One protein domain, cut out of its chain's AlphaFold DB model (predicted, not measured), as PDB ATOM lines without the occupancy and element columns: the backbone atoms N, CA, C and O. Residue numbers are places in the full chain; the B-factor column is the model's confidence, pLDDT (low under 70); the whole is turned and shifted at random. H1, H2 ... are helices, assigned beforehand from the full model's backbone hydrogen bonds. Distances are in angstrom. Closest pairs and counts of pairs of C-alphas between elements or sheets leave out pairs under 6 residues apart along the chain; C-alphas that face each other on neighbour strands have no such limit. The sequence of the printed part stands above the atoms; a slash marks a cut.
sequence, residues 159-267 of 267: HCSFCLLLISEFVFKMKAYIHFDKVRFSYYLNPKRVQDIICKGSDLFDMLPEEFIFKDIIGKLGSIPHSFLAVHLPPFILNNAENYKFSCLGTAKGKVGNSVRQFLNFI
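AT A GLANCE: This is residues 159 to 267 of the 267 residues of an uncharacterized protein of Kingdonia uniflora (UniProt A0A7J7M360). Little regular structure is present: H1 and H3 meet as a corner with H2 close by, and long loops lead from there to two short outlying helices, H4 and H5. The unnamed tail, residues 240 to 267, folds back to end near the first printed residue. The printed part has 109 residues with five named helices, H1 to H5 in order, and no named strand; it is all helix by class, with only 35 residues in named elements. It is compact, with a radius of gyration of the C-alphas of 14.7 A and spans of 38 by 32 by 27 A.

IN THESE COORDINATES: H1, residues 167 to 176, is 14.0 A long and begins at C-alpha (164.442, 160.363, 158.476). H3, residues 191 to 200, is 14.2 A long. H2 is residues 186 to 189, H4 214 to 219, and H5 235 to 239, ending at C-alpha (166.344, 165.591, 134.535).

HOW THE PARTS SIT: H1 and H3 touch, about perpendicular at 78 degrees; their closest C-alphas, of Ile 167 and Pro 191, are 6.2 A apart. H2 is close to but not clearly touching H1, closest at the C-alphas of Val 171 and Leu 189, 5.6 A. H4 and H5 touch no helix. Every O i to N i+4 pair is within hydrogen-bond range in H1, H3, H4 and H5; H2 is too short for such a pair.

THE WHOLE: The two C-alphas farthest apart, of Ile 213 and Val 256, are 41.6 A apart. The printed part has no cut. The links H3 to H4 and H4 to H5 are long. Mean pLDDT of the printed part is 70.7; residues 222 to 232 and 245 to 267 are among those under 70.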
ATOM      1  N   HIS A 159     154.008 154.200 142.381       66.31
ATOM      2  CA  HIS A 159     153.518 154.203 143.746       66.31
ATOM      3  C   HIS A 159     154.671 154.333 144.734       66.31
ATOM      4  O   HIS A 159     155.504 153.439 144.896       66.31
ATOM      5  N   CYS A 160     154.682 155.445 145.467       72.81
ATOM      6  CA  CYS A 160     155.574 155.590 146.599       72.81
ATOM      7  C   CYS A 160     154.839 155.902 147.890       72.81
ATOM      8  O   CYS A 160     154.310 156.994 148.080       72.81
ATOM      9  N   SER A 161     154.896 154.956 148.825       74.75
ATOM     10  CA  SER A 161     154.396 155.175 150.181       74.75
ATOM     11  C   SER A 161     155.366 155.968 151.047       74.75
ATOM     12  O   SER A 161     154.922 156.667 151.946       74.75
ATOM     13  N   PHE A 162     156.677 155.859 150.841       80.56
ATOM     14  CA  PHE A 162     157.673 156.515 151.690       80.56
ATOM     15  C   PHE A 162     158.781 157.102 150.817       80.56
ATOM     16  O   PHE A 162     159.844 156.501 150.716       80.56
ATOM     17  N   CYS A 163     158.498 158.262 150.200       79.31
ATOM     18  CA  CYS A 163     159.420 159.014 149.338       79.31
ATOM     19  C   CYS A 163     159.777 160.439 149.847       79.31
ATOM     20  O   CYS A 163     159.539 161.440 149.187       79.31
ATOM     21  N   LEU A 164     160.258 160.526 151.080       84.31
ATOM     22  CA  LEU A 164     160.679 161.689 151.865       84.31
ATOM     23  C   LEU A 164     162.210 161.889 151.956       84.31
ATOM     24  O   LEU A 164     162.979 160.931 152.034       84.31
ATOM     25  N   LEU A 165     162.656 163.134 152.077       81.12
ATOM     26  CA  LEU A 165     164.075 163.489 152.145       81.12
ATOM     27  C   LEU A 165     164.749 163.118 153.466       81.12
ATOM     28  O   LEU A 165     165.915 162.722 153.485       81.12
ATOM     29  N   LEU A 166     164.045 163.297 154.585       85.38
ATOM     30  CA  LEU A 166     164.639 163.221 155.919       85.38
ATOM     31  C   LEU A 166     164.061 162.067 156.735       85.38
ATOM     32  O   LEU A 166     162.856 161.828 156.754       85.38
ATOM     33  N   ILE A 167     164.898 161.410 157.542       88.00
ATOM     34  CA  ILE A 167     164.442 160.363 158.476       88.00
ATOM     35  C   ILE A 167     163.386 160.895 159.456       88.00
ATOM     36  O   ILE A 167     162.464 160.175 159.840       88.00
ATOM     37  N   SER A 168     163.469 162.171 159.835       89.88
ATOM     38  CA  SER A 168     162.440 162.821 160.652       89.88
ATOM     39  C   SER A 168     161.072 162.839 159.973       89.88
ATOM     40  O   SER A 168     160.060 162.694 160.655       89.88
ATOM     41  N   GLU A 169     161.022 162.968 158.648       89.06
ATOM     42  CA  GLU A 169     159.776 162.946 157.886       89.06
ATOM     43  C   GLU A 169     159.198 161.537 157.795       89.06
ATOM     44  O   GLU A 169     157.983 161.386 157.876       89.06
ATOM     45  N   PHE A 170     160.035 160.497 157.729       90.00
ATOM     46  CA  PHE A 170     159.560 159.114 157.861       90.00
ATOM     47  C   PHE A 170     158.901 158.896 159.206       90.00
ATOM     48  O   PHE A 170     157.765 158.438 159.271       90.00
ATOM     49  N   VAL A 171     159.601 159.258 160.282       91.69
ATOM     50  CA  VAL A 171     159.077 159.127 161.643       91.69
ATOM     51  C   VAL A 171     157.789 159.939 161.795       91.69
ATOM     52  O   VAL A 171     156.842 159.469 162.428       91.69
ATOM     53  N   PHE A 172     157.721 161.130 161.194       92.12
ATOM     54  CA  PHE A 172     156.505 161.937 161.154       92.12
ATOM     55  C   PHE A 172     155.379 161.227 160.397       92.12
ATOM     56  O   PHE A 172     154.313 161.031 160.973       92.12
ATOM     57  N   LYS A 173     155.608 160.776 159.158       90.81
ATOM     58  CA  LYS A 173     154.605 160.091 158.332       90.81
ATOM     59  C   LYS A 173     154.097 158.825 159.012       90.81
ATOM     60  O   LYS A 173     152.886 158.650 159.117       90.81
ATOM     61  N   MET A 174     155.000 158.010 159.561       90.00
ATOM     62  CA  MET A 174     154.653 156.810 160.327       90.00
ATOM     63  C   MET A 174     153.705 157.146 161.483       90.00
ATOM     64  O   MET A 174     152.745 156.415 161.674       90.00
ATOM     65  N   LYS A 175     153.910 158.269 162.192       89.56
ATOM     66  CA  LYS A 175     153.033 158.762 163.279       89.56
ATOM     67  C   LYS A 175     151.748 159.452 162.816       89.56
ATOM     68  O   LYS A 175     150.808 159.585 163.599       89.56
ATOM     69  N   ALA A 176     151.737 159.990 161.603       87.81
ATOM     70  CA  ALA A 176     150.723 160.929 161.138       87.81
ATOM     71  C   ALA A 176     149.644 160.287 160.261       87.81
ATOM     72  O   ALA A 176     148.528 160.811 160.214       87.81
ATOM     73  N   TYR A 177     149.979 159.207 159.549       84.81
ATOM     74  CA  TYR A 177     149.113 158.618 158.528       84.81
ATOM     75  C   TYR A 177     148.117 157.584 159.077       84.81
ATOM     76  O   TYR A 177     148.182 157.191 160.242       84.81
ATOM     77  N   ILE A 178     147.183 157.152 158.220       82.00
ATOM     78  CA  ILE A 178     146.075 156.256 158.581       82.00
ATOM     79  C   ILE A 178     146.518 154.937 159.210       82.00
ATOM     80  O   ILE A 178     145.853 154.487 160.138       82.00
ATOM     81  N   HIS A 179     147.636 154.351 158.763       82.50
ATOM     82  CA  HIS A 179     148.097 153.071 159.296       82.50
ATOM     83  C   HIS A 179     149.167 153.217 160.389       82.50
ATOM     84  O   HIS A 179     150.103 152.420 160.487       82.50
ATOM     85  N   PHE A 180     149.049 154.254 161.227       83.06
ATOM     86  CA  PHE A 180     149.868 154.389 162.437       83.06
ATOM     87  C   PHE A 180     149.728 153.180 163.380       83.06
ATOM     88  O   PHE A 180     150.642 152.892 164.147       83.06
ATOM     89  N   ASP A 181     148.631 152.425 163.290       82.88
ATOM     90  CA  ASP A 181     148.412 151.166 164.011       82.88
ATOM     91  C   ASP A 181     149.488 150.099 163.732       82.88
ATOM     92  O   ASP A 181     149.742 149.235 164.575       82.88
ATOM     93  N   LYS A 182     150.184 150.187 162.589       84.50
ATOM     94  CA  LYS A 182     151.340 149.334 162.276       84.50
ATOM     95  C   LYS A 182     152.545 149.622 163.185       84.50
ATOM     96  O   LYS A 182     153.370 148.743 163.418       84.50
ATOM     97  N   VAL A 183     152.634 150.818 163.773       87.31
ATOM     98  CA  VAL A 183     153.679 151.207 164.735       87.31
ATOM     99  C   VAL A 183     153.323 150.691 166.134       87.31
ATOM    100  O   VAL A 183     152.928 151.441 167.024       87.31
ATOM    101  N   ARG A 184     153.475 149.381 166.347       85.50
ATOM    102  CA  ARG A 184     153.114 148.731 167.626       85.50
ATOM    103  C   ARG A 184     154.084 149.029 168.767       85.50
ATOM    104  O   ARG A 184     153.704 149.020 169.932       85.50
ATOM    105  N   PHE A 185     155.343 149.287 168.424       89.19
ATOM    106  CA  PHE A 185     156.433 149.484 169.372       89.19
ATOM    107  C   PHE A 185     157.219 150.753 169.051       89.19
ATOM    108  O   PHE A 185     157.401 151.124 167.890       89.19
ATOM    109  N   SER A 186     157.756 151.406 170.081       89.00
ATOM    110  CA  SER A 186     158.538 152.639 169.921       89.00
ATOM    111  C   SER A 186     159.814 152.445 169.094       89.00
ATOM    112  O   SER A 186     160.292 153.403 168.485       89.00
ATOM    113  N   TYR A 187     160.344 151.218 169.013       91.81
ATOM    114  CA  TYR A 187     161.554 150.919 168.245       91.81
ATOM    115  C   TYR A 187     161.379 151.154 166.736       91.81
ATOM    116  O   TYR A 187     162.351 151.522 166.077       91.81
ATOM    117  N   TYR A 188     160.162 151.014 166.188       89.94
ATOM    118  CA  TYR A 188     159.878 151.323 164.778       89.94
ATOM    119  C   TYR A 188     160.181 152.784 164.438       89.94
ATOM    120  O   TYR A 188     160.533 153.098 163.307       89.94
ATOM    121  N   LEU A 189     160.077 153.670 165.431       92.19
ATOM    122  CA  LEU A 189     160.303 155.107 165.300       92.19
ATOM    123  C   LEU A 189     161.755 155.509 165.593       92.19
ATOM    124  O   LEU A 189     162.063 156.700 165.596       92.19
ATOM    125  N   ASN A 190     162.645 154.550 165.877       93.69
ATOM    126  CA  ASN A 190     164.056 154.825 166.127       93.69
ATOM    127  C   ASN A 190     164.738 155.281 164.821       93.69
ATOM    128  O   ASN A 190     164.820 154.483 163.885       93.69
ATOM    129  N   PRO A 191     165.291 156.509 164.748       91.00
ATOM    130  CA  PRO A 191     165.871 157.032 163.510       91.00
ATOM    131  C   PRO A 191     167.010 156.179 162.940       91.00
ATOM    132  O   PRO A 191     167.109 156.033 161.724       91.00
ATOM    133  N   LYS A 192     167.844 155.573 163.800       89.88
ATOM    134  CA  LYS A 192     168.939 154.693 163.359       89.88
ATOM    135  C   LYS A 192     168.381 153.435 162.702       89.88
ATOM    136  O   LYS A 192     168.798 153.092 161.604       89.88
ATOM    137  N   ARG A 193     167.371 152.808 163.320       91.56
ATOM    138  CA  ARG A 193     166.692 151.651 162.721       91.56
ATOM    139  C   ARG A 193     166.046 152.018 161.389       91.56
ATOM    140  O   ARG A 193     166.207 151.279 160.428       91.56
ATOM    141  N   VAL A 194     165.295 153.120 161.341       88.25
ATOM    142  CA  VAL A 194     164.606 153.561 160.118       88.25
ATOM    143  C   VAL A 194     165.617 153.725 158.984       88.25
ATOM    144  O   VAL A 194     165.419 153.146 157.921       88.25
ATOM    145  N   GLN A 195     166.738 154.406 159.238       86.44
ATOM    146  CA  GLN A 195     167.835 154.537 158.277       86.44
ATOM    147  C   GLN A 195     168.406 153.178 157.847       86.44
ATOM    148  O   GLN A 195     168.636 152.963 156.658       86.44
ATOM    149  N   ASP A 196     168.639 152.258 158.784       85.81
ATOM    150  CA  ASP A 196     169.205 150.942 158.478       85.81
ATOM    151  C   ASP A 196     168.266 150.096 157.607       85.81
ATOM    152  O   ASP A 196     168.717 149.476 156.644       85.81
ATOM    153  N   ILE A 197     166.967 150.085 157.916       84.75
ATOM    154  CA  ILE A 197     165.934 149.354 157.164       84.75
ATOM    155  C   ILE A 197     165.792 149.909 155.746       84.75
ATOM    156  O   ILE A 197     165.793 149.148 154.780       84.75
ATOM    157  N   ILE A 198     165.779 151.236 155.625       81.31
ATOM    158  CA  ILE A 198     165.814 151.960 154.353       81.31
ATOM    159  C   ILE A 198     167.034 151.552 153.520       81.31
ATOM    160  O   ILE A 198     166.899 151.163 152.361       81.31
ATOM    161  N   CYS A 199     168.233 151.604 154.105       77.00
ATOM    162  CA  CYS A 199     169.468 151.250 153.407       77.00
ATOM    163  C   CYS A 199     169.477 149.788 152.941       77.00
ATOM    164  O   CYS A 199     170.057 149.486 151.898       77.00
ATOM    165  N   LYS A 200     168.847 148.897 153.712       77.88
ATOM    166  CA  LYS A 200     168.708 147.473 153.391       77.88
ATOM    167  C   LYS A 200     167.588 147.176 152.393       77.88
ATOM    168  O   LYS A 200     167.522 146.040 151.940       77.88
ATOM    169  N   GLY A 201     166.712 148.133 152.073       74.69
ATOM    170  CA  GLY A 201     165.528 147.883 151.245       74.69
ATOM    171  C   GLY A 201     164.552 146.882 151.877       74.69
ATOM    172  O   GLY A 201     163.967 146.070 151.165       74.69
ATOM    173  N   SER A 202     164.440 146.880 153.210       78.06
ATOM    174  CA  SER A 202     163.511 146.015 153.955       78.06
ATOM    175  C   SER A 202     162.218 146.765 154.317       78.06
ATOM    176  O   SER A 202     162.164 147.994 154.242       78.06
ATOM    177  N   ASP A 203     161.178 146.041 154.739       82.06
ATOM    178  CA  ASP A 203     159.903 146.643 155.149       82.06
ATOM    179  C   ASP A 203     160.041 147.471 156.445       82.06
ATOM    180  O   ASP A 203     160.584 147.013 157.452       82.06
ATOM    181  N   LEU A 204     159.522 148.705 156.442       84.81
ATOM    182  CA  LEU A 204     159.624 149.627 157.585       84.81
ATOM    183  C   LEU A 204     158.934 149.107 158.850       84.81
ATOM    184  O   LEU A 204     159.384 149.433 159.957       84.81
ATOM    185  N   PHE A 205     157.879 148.312 158.683       85.88
ATOM    186  CA  PHE A 205     157.015 147.787 159.734       85.88
ATOM    187  C   PHE A 205     157.277 146.302 160.036       85.88
ATOM    188  O   PHE A 205     156.497 145.701 160.771       85.88
ATOM    189  N   ASP A 206     158.366 145.727 159.507       83.06
ATOM    190  CA  ASP A 206     158.720 144.306 159.638       83.06
ATOM    191  C   ASP A 206     157.573 143.358 159.203       83.06
ATOM    192  O   ASP A 206     157.385 142.278 159.769       83.06
ATOM    193  N   MET A 207     156.769 143.771 158.216       79.25
ATOM    194  CA  MET A 207     155.653 142.978 157.695       79.25
ATOM    195  C   MET A 207     156.117 141.916 156.695       79.25
ATOM    196  O   MET A 207     157.131 142.057 156.013       79.25
ATOM    197  N   LEU A 208     155.318 140.853 156.584       76.00
ATOM    198  CA  LEU A 208     155.436 139.898 155.487       76.00
ATOM    199  C   LEU A 208     154.965 140.547 154.175       76.00
ATOM    200  O   LEU A 208     154.053 141.378 154.214       76.00
ATOM    201  N   PRO A 209     155.547 140.162 153.026       70.50
ATOM    202  CA  PRO A 209     155.082 140.633 151.727       70.50
ATOM    203  C   PRO A 209     153.613 140.232 151.501       70.50
ATOM    204  O   PRO A 209     153.205 139.114 151.827       70.50
ATOM    205  N   GLU A 210     152.815 141.158 150.963       64.56
ATOM    206  CA  GLU A 210     151.390 140.953 150.670       64.56
ATOM    207  C   GLU A 210     151.217 140.103 149.399       64.56
ATOM    208  O   GLU A 210     150.916 140.611 148.323       64.56
ATOM    209  N   GLU A 211     151.419 138.789 149.523       71.94
ATOM    210  CA  GLU A 211     151.331 137.834 148.413       71.94
ATOM    211  C   GLU A 211     150.300 136.738 148.689       71.94
ATOM    212  O   GLU A 211     150.080 136.322 149.827       71.94
ATOM    213  N   PHE A 212     149.675 136.240 147.623       63.44
ATOM    214  CA  PHE A 212     148.551 135.303 147.719       63.44
ATOM    215  C   PHE A 212     148.976 133.830 147.627       63.44
ATOM    216  O   PHE A 212     148.168 132.937 147.884       63.44
ATOM    217  N   ILE A 213     150.243 133.558 147.292       76.12
ATOM    218  CA  ILE A 213     150.793 132.206 147.152       76.12
ATOM    219  C   ILE A 213     152.010 132.064 148.066       76.12
ATOM    220  O   ILE A 213     152.935 132.870 148.016       76.12
ATOM    221  N   PHE A 214     152.060 130.991 148.863       75.88
ATOM    222  CA  PHE A 214     153.167 130.727 149.795       75.88
ATOM    223  C   PHE A 214     154.548 130.735 149.134       75.88
ATOM    224  O   PHE A 214     155.504 131.236 149.718       75.88
ATOM    225  N   LYS A 215     154.655 130.202 147.913       80.00
ATOM    226  CA  LYS A 215     155.897 130.226 147.133       80.00
ATOM    227  C   LYS A 215     156.396 131.656 146.920       80.00
ATOM    228  O   LYS A 215     157.590 131.899 147.061       80.00
ATOM    229  N   ASP A 216     155.487 132.581 146.634       74.56
ATOM    230  CA  ASP A 216     155.815 133.977 146.359       74.56
ATOM    231  C   ASP A 216     156.059 134.752 147.653       74.56
ATOM    232  O   ASP A 216     156.976 135.565 147.694       74.56
ATOM    233  N   ILE A 217     155.350 134.420 148.743       76.56
ATOM    234  CA  ILE A 217     155.673 134.921 150.091       76.56
ATOM    235  C   ILE A 217     157.121 134.573 150.446       76.56
ATOM    236  O   ILE A 217     157.868 135.442 150.882       76.56
ATOM    237  N   ILE A 218     157.528 133.312 150.249       76.12
ATOM    238  CA  ILE A 218     158.894 132.853 150.536       76.12
ATOM    239  C   ILE A 218     159.893 133.495 149.565       76.12
ATOM    240  O   ILE A 218     160.952 133.947 149.990       76.12
ATOM    241  N   GLY A 219     159.558 133.562 148.274       70.94
ATOM    242  CA  GLY A 219     160.424 134.128 147.238       70.94
ATOM    243  C   GLY A 219     160.646 135.637 147.367       70.94
ATOM    244  O   GLY A 219     161.696 136.129 146.960       70.94
ATOM    245  N   LYS A 220     159.687 136.360 147.951       70.31
ATOM    246  CA  LYS A 220     159.750 137.806 148.216       70.31
ATOM    247  C   LYS A 220     160.058 138.124 149.682       70.31
ATOM    248  O   LYS A 220     160.013 139.285 150.082       70.31
ATOM    249  N   LEU A 221     160.363 137.110 150.493       71.81
ATOM    250  CA  LEU A 221     160.735 137.301 151.887       71.81
ATOM    251  C   LEU A 221     162.135 137.922 151.971       71.81
ATOM    252  O   LEU A 221     163.090 137.416 151.384       71.81
ATOM    253  N   GLY A 222     162.275 138.973 152.775       69.56
ATOM    254  CA  GLY A 222     163.552 139.643 153.004       69.56
ATOM    255  C   GLY A 222     163.688 140.944 152.220       69.56
ATOM    256  O   GLY A 222     162.703 141.575 151.848       69.56
ATOM    257  N   SER A 223     164.926 141.398 152.053       68.00
ATOM    258  CA  SER A 223     165.216 142.654 151.364       68.00
ATOM    259  C   SER A 223     164.952 142.554 149.868       68.00
ATOM    260  O   SER A 223     165.354 141.585 149.223       68.00
ATOM    261  N   ILE A 224     164.356 143.605 149.309       65.56
ATOM    262  CA  ILE A 224     164.161 143.723 147.866       65.56
ATOM    263  C   ILE A 224     165.544 143.844 147.197       65.56
ATOM    264  O   ILE A 224     166.361 144.664 147.638       65.56
ATOM    265  N   PRO A 225     165.843 143.045 146.153       65.06
ATOM    266  CA  PRO A 225     167.123 143.120 145.462       65.06
ATOM    267  C   PRO A 225     167.327 144.500 144.834       65.06
ATOM    268  O   PRO A 225     166.409 145.109 144.283       65.06
ATOM    269  N   HIS A 226     168.562 144.996 144.899       62.12
ATOM    270  CA  HIS A 226     168.915 146.283 144.312       62.12
ATOM    271  C   HIS A 226     168.750 146.240 142.786       62.12
ATOM    272  O   HIS A 226     169.413 145.460 142.108       62.12
ATOM    273  N   SER A 227     167.906 147.117 142.246       59.94
ATOM    274  CA  SER A 227     167.812 147.367 140.807       59.94
ATOM    275  C   SER A 227     168.568 148.642 140.481       59.94
ATOM    276  O   SER A 227     168.214 149.679 141.013       59.94
ATOM    277  N   PHE A 228     169.582 148.590 139.614       59.91
ATOM    278  CA  PHE A 228     170.334 149.777 139.173       59.91
ATOM    279  C   PHE A 228     169.686 150.499 137.981       59.91
ATOM    280  O   PHE A 228     170.287 151.398 137.396       59.91
ATOM    281  N   LEU A 229     168.478 150.090 137.594       59.25
ATOM    282  CA  LEU A 229     167.820 150.577 136.392       59.25
ATOM    283  C   LEU A 229     166.964 151.804 136.702       59.25
ATOM    284  O   LEU A 229     166.071 151.766 137.541       59.25
ATOM    285  N   ALA A 230     167.227 152.872 135.955       63.31
ATOM    286  CA  ALA A 230     166.470 154.120 135.954       63.31
ATOM    287  C   ALA A 230     165.407 154.162 134.833       63.31
ATOM    288  O   ALA A 230     164.817 155.205 134.580       63.31
ATOM    289  N   VAL A 231     165.212 153.043 134.121       62.03
ATOM    290  CA  VAL A 231     164.387 152.936 132.898       62.03
ATOM    291  C   VAL A 231     162.935 153.294 133.173       62.03
ATOM    292  O   VAL A 231     162.290 153.996 132.404       62.03
ATOM    293  N   HIS A 232     162.451 152.848 134.315       67.25
ATOM    294  CA  HIS A 232     161.246 153.358 134.905       67.25
ATOM    295  C   HIS A 232     161.790 154.327 135.949       67.25
ATOM    296  O   HIS A 232     162.157 153.846 136.996       67.25
ATOM    297  N   LEU A 233     161.981 155.621 135.665       74.19
ATOM    298  CA  LEU A 233     162.016 156.765 136.609       74.19
ATOM    299  C   LEU A 233     161.215 157.903 135.976       74.19
ATOM    300  O   LEU A 233     161.269 158.029 134.751       74.19
ATOM    301  N   PRO A 234     160.441 158.703 136.743       77.81
ATOM    302  CA  PRO A 234     159.758 159.846 136.160       77.81
ATOM    303  C   PRO A 234     160.791 160.766 135.481       77.81
ATOM    304  O   PRO A 234     161.827 161.059 136.098       77.81
ATOM    305  N   PRO A 235     160.568 161.200 134.226       82.75
ATOM    306  CA  PRO A 235     161.485 162.068 133.487       82.75
ATOM    307  C   PRO A 235     161.981 163.294 134.266       82.75
ATOM    308  O   PRO A 235     163.147 163.668 134.170       82.75
ATOM    309  N   PHE A 236     161.127 163.910 135.076       85.50
ATOM    310  CA  PHE A 236     161.442 165.023 135.959       85.50
ATOM    311  C   PHE A 236     162.507 164.656 136.991       85.50
ATOM    312  O   PHE A 236     163.419 165.450 137.212       85.50
ATOM    313  N   ILE A 237     162.445 163.460 137.586       83.44
ATOM    314  CA  ILE A 237     163.490 162.981 138.502       83.44
ATOM    315  C   ILE A 237     164.803 162.807 137.741       83.44
ATOM    316  O   ILE A 237     165.838 163.266 138.213       83.44
ATOM    317  N   LEU A 238     164.767 162.192 136.555       83.94
ATOM    318  CA  LEU A 238     165.961 161.965 135.732       83.94
ATOM    319  C   LEU A 238     166.644 163.279 135.335       83.94
ATOM    320  O   LEU A 238     167.857 163.420 135.475       83.94
ATOM    321  N   ASN A 239     165.855 164.268 134.916       86.88
ATOM    322  CA  ASN A 239     166.344 165.591 134.535       86.88
ATOM    323  C   ASN A 239     166.821 166.427 135.737       86.88
ATOM    324  O   ASN A 239     167.572 167.380 135.554       86.88
ATOM    325  N   ASN A 240     166.417 166.069 136.961       86.56
ATOM    326  CA  ASN A 240     166.781 166.754 138.205       86.56
ATOM    327  C   ASN A 240     167.512 165.824 139.187       86.56
ATOM    328  O   ASN A 240     167.416 166.005 140.404       86.56
ATOM    329  N   ALA A 241     168.247 164.830 138.679       80.75
ATOM    330  CA  ALA A 241     168.797 163.740 139.487       80.75
ATOM    331  C   ALA A 241     169.657 164.222 140.667       80.75
ATOM    332  O   ALA A 241     169.639 163.604 141.726       80.75
ATOM    333  N   GLU A 242     170.358 165.350 140.520       80.50
ATOM    334  CA  GLU A 242     171.148 165.994 141.578       80.50
ATOM    335  C   GLU A 242     170.319 166.359 142.822       80.50
ATOM    336  O   GLU A 242     170.764 166.120 143.946       80.50
ATOM    337  N   ASN A 243     169.096 166.856 142.628       77.94
ATOM    338  CA  ASN A 243     168.179 167.225 143.712       77.94
ATOM    339  C   ASN A 243     167.516 165.993 144.343       77.94
ATOM    340  O   ASN A 243     167.134 166.019 145.511       77.94
ATOM    341  N   TYR A 244     167.422 164.897 143.584       74.69
ATOM    342  CA  TYR A 244     166.739 163.663 143.973       74.69
ATOM    343  C   TYR A 244     167.690 162.479 144.198       74.69
ATOM    344  O   TYR A 244     167.265 161.325 144.198       74.69
ATOM    345  N   LYS A 245     168.974 162.743 144.483       66.75
ATOM    346  CA  LYS A 245     170.006 161.723 144.776       66.75
ATOM    347  C   LYS A 245     169.650 160.758 145.906       66.75
ATOM    348  O   LYS A 245     170.210 159.673 145.991       66.75
ATOM    349  N   PHE A 246     168.752 161.165 146.792       60.94
ATOM    350  CA  PHE A 246     168.221 160.343 147.871       60.94
ATOM    351  C   PHE A 246     167.238 159.283 147.323       60.94
ATOM    352  O   PHE A 246     167.265 158.121 147.717       60.94
ATOM    353  N   SER A 247     166.433 159.639 146.321       49.97
ATOM    354  CA  SER A 247     165.535 158.717 145.620       49.97
ATOM    355  C   SER A 247     166.278 157.854 144.586       49.97
ATOM    356  O   SER A 247     165.913 156.699 144.374       49.97
ATOM    357  N   CYS A 248     167.352 158.372 143.981       40.50
ATOM    358  CA  CYS A 248     168.131 157.664 142.966       40.50
ATOM    359  C   CYS A 248     169.273 156.804 143.549       40.50
ATOM    360  O   CYS A 248     169.993 157.171 144.473       40.50
ATOM    361  N   LEU A 249     169.452 155.625 142.957       41.84
ATOM    362  CA  LEU A 249     170.489 154.631 143.246       41.84
ATOM    363  C   LEU A 249     171.900 155.229 143.345       41.84
ATOM    364  O   LEU A 249     172.326 155.934 142.437       41.84
ATOM    365  N   GLY A 250     172.684 154.892 144.381       38.56
ATOM    366  CA  GLY A 250     174.099 155.295 144.343       38.56
ATOM    367  C   GLY A 250     174.953 155.086 145.578       38.56
ATOM    368  O   GLY A 250     175.768 154.176 145.603       38.56
ATOM    369  N   THR A 251     174.773 155.845 146.662       35.12
ATOM    370  CA  THR A 251     175.755 155.822 147.771       35.12
ATOM    371  C   THR A 251     175.225 155.230 149.075       35.12
ATOM    372  O   THR A 251     174.375 155.810 149.741       35.12
ATOM    373  N   ALA A 252     175.700 154.032 149.417       39.16
ATOM    374  CA  ALA A 252     175.610 153.489 150.762       39.16
ATOM    375  C   ALA A 252     176.982 153.711 151.400       39.16
ATOM    376  O   ALA A 252     177.978 153.206 150.891       39.16
ATOM    377  N   LYS A 253     176.986 154.446 152.515       38.28
ATOM    378  CA  LYS A 253     178.146 154.817 153.342       38.28
ATOM    379  C   LYS A 253     179.022 155.928 152.759       38.28
ATOM    380  O   LYS A 253     179.702 155.754 151.758       38.28
ATOM    381  N   GLY A 254     179.068 157.048 153.480       31.62
ATOM    382  CA  GLY A 254     180.127 158.040 153.305       31.62
ATOM    383  C   GLY A 254     179.676 159.490 153.366       31.62
ATOM    384  O   GLY A 254     179.933 160.221 152.420       31.62
ATOM    385  N   LYS A 255     179.014 159.894 154.457       24.50
ATOM    386  CA  LYS A 255     179.178 161.176 155.171       24.50
ATOM    387  C   LYS A 255     178.010 161.339 156.139       24.50
ATOM    388  O   LYS A 255     176.877 160.986 155.836       24.50
ATOM    389  N   VAL A 256     178.316 161.814 157.339       30.09
ATOM    390  CA  VAL A 256     177.325 162.229 158.333       30.09
ATOM    391  C   VAL A 256     176.479 163.330 157.688       30.09
ATOM    392  O   VAL A 256     176.960 164.441 157.496       30.09
ATOM    393  N   GLY A 257     175.264 162.984 157.265       26.45
ATOM    394  CA  GLY A 257     174.357 163.882 156.557       26.45
ATOM    395  C   GLY A 257     173.245 163.112 155.851       26.45
ATOM    396  O   GLY A 257     173.447 162.637 154.743       26.45
ATOM    397  N   ASN A 258     172.108 162.952 156.536       28.25
ATOM    398  CA  ASN A 258     170.734 162.805 156.023       28.25
ATOM    399  C   ASN A 258     170.539 162.325 154.564       28.25
ATOM    400  O   ASN A 258     169.836 162.975 153.799       28.25
ATOM    401  N   SER A 259     171.114 161.189 154.165       28.09
ATOM    402  CA  SER A 259     170.830 160.580 152.861       28.09
ATOM    403  C   SER A 259     169.850 159.432 153.063       28.09
ATOM    404  O   SER A 259     170.225 158.350 153.519       28.09
ATOM    405  N   VAL A 260     168.587 159.670 152.733       33.84
ATOM    406  CA  VAL A 260     167.532 158.659 152.777       33.84
ATOM    407  C   VAL A 260     167.438 157.975 151.419       33.84
ATOM    408  O   VAL A 260     167.188 158.642 150.434       33.84
ATOM    409  N   ARG A 261     167.613 156.652 151.351       37.97
ATOM    410  CA  ARG A 261     167.352 155.883 150.124       37.97
ATOM    411  C   ARG A 261     165.904 155.427 150.057       37.97
ATOM    412  O   ARG A 261     165.380 154.937 151.047       37.97
ATOM    413  N   GLN A 262     165.248 155.541 148.911       40.44
ATOM    414  CA  GLN A 262     163.855 155.105 148.794       40.44
ATOM    415  C   GLN A 262     163.646 154.214 147.601       40.44
ATOM    416  O   GLN A 262     164.017 154.556 146.485       40.44
ATOM    417  N   PHE A 263     163.032 153.066 147.865       39.75
ATOM    418  CA  PHE A 263     162.522 152.206 146.821       39.75
ATOM    419  C   PHE A 263     161.107 152.649 146.462       39.75
ATOM    420  O   PHE A 263     160.214 152.723 147.309       39.75
ATOM    421  N   LEU A 264     160.954 152.968 145.184       34.72
ATOM    422  CA  LEU A 264     159.691 153.190 144.509       34.72
ATOM    423  C   LEU A 264     159.106 151.807 144.205       34.72
ATOM    424  O   LEU A 264     159.775 150.989 143.572       34.72
ATOM    425  N   ASN A 265     157.894 151.526 144.682       27.92
ATOM    426  CA  ASN A 265     157.190 150.318 144.265       27.92
ATOM    427  C   ASN A 265     156.542 150.608 142.910       27.92
ATOM    428  O   ASN A 265     155.675 151.474 142.778       27.92
ATOM    429  N   PHE A 266     156.997 149.882 141.899       26.11
ATOM    430  CA  PHE A 266     156.364 149.825 140.590       26.11
ATOM    431  C   PHE A 266     155.137 148.924 140.703       26.11
ATOM    432  O   PHE A 266     155.266 147.793 141.176       26.11
ATOM    433  N   ILE A 267     153.962 149.442 140.343       27.39
ATOM    434  CA  ILE A 267     152.749 148.632 140.163       27.39
ATOM    435  C   ILE A 267     152.637 148.307 138.680       27.39
ATOM    436  O   ILE A 267     152.769 149.256 137.876       27.39
TER     437      ILE A 267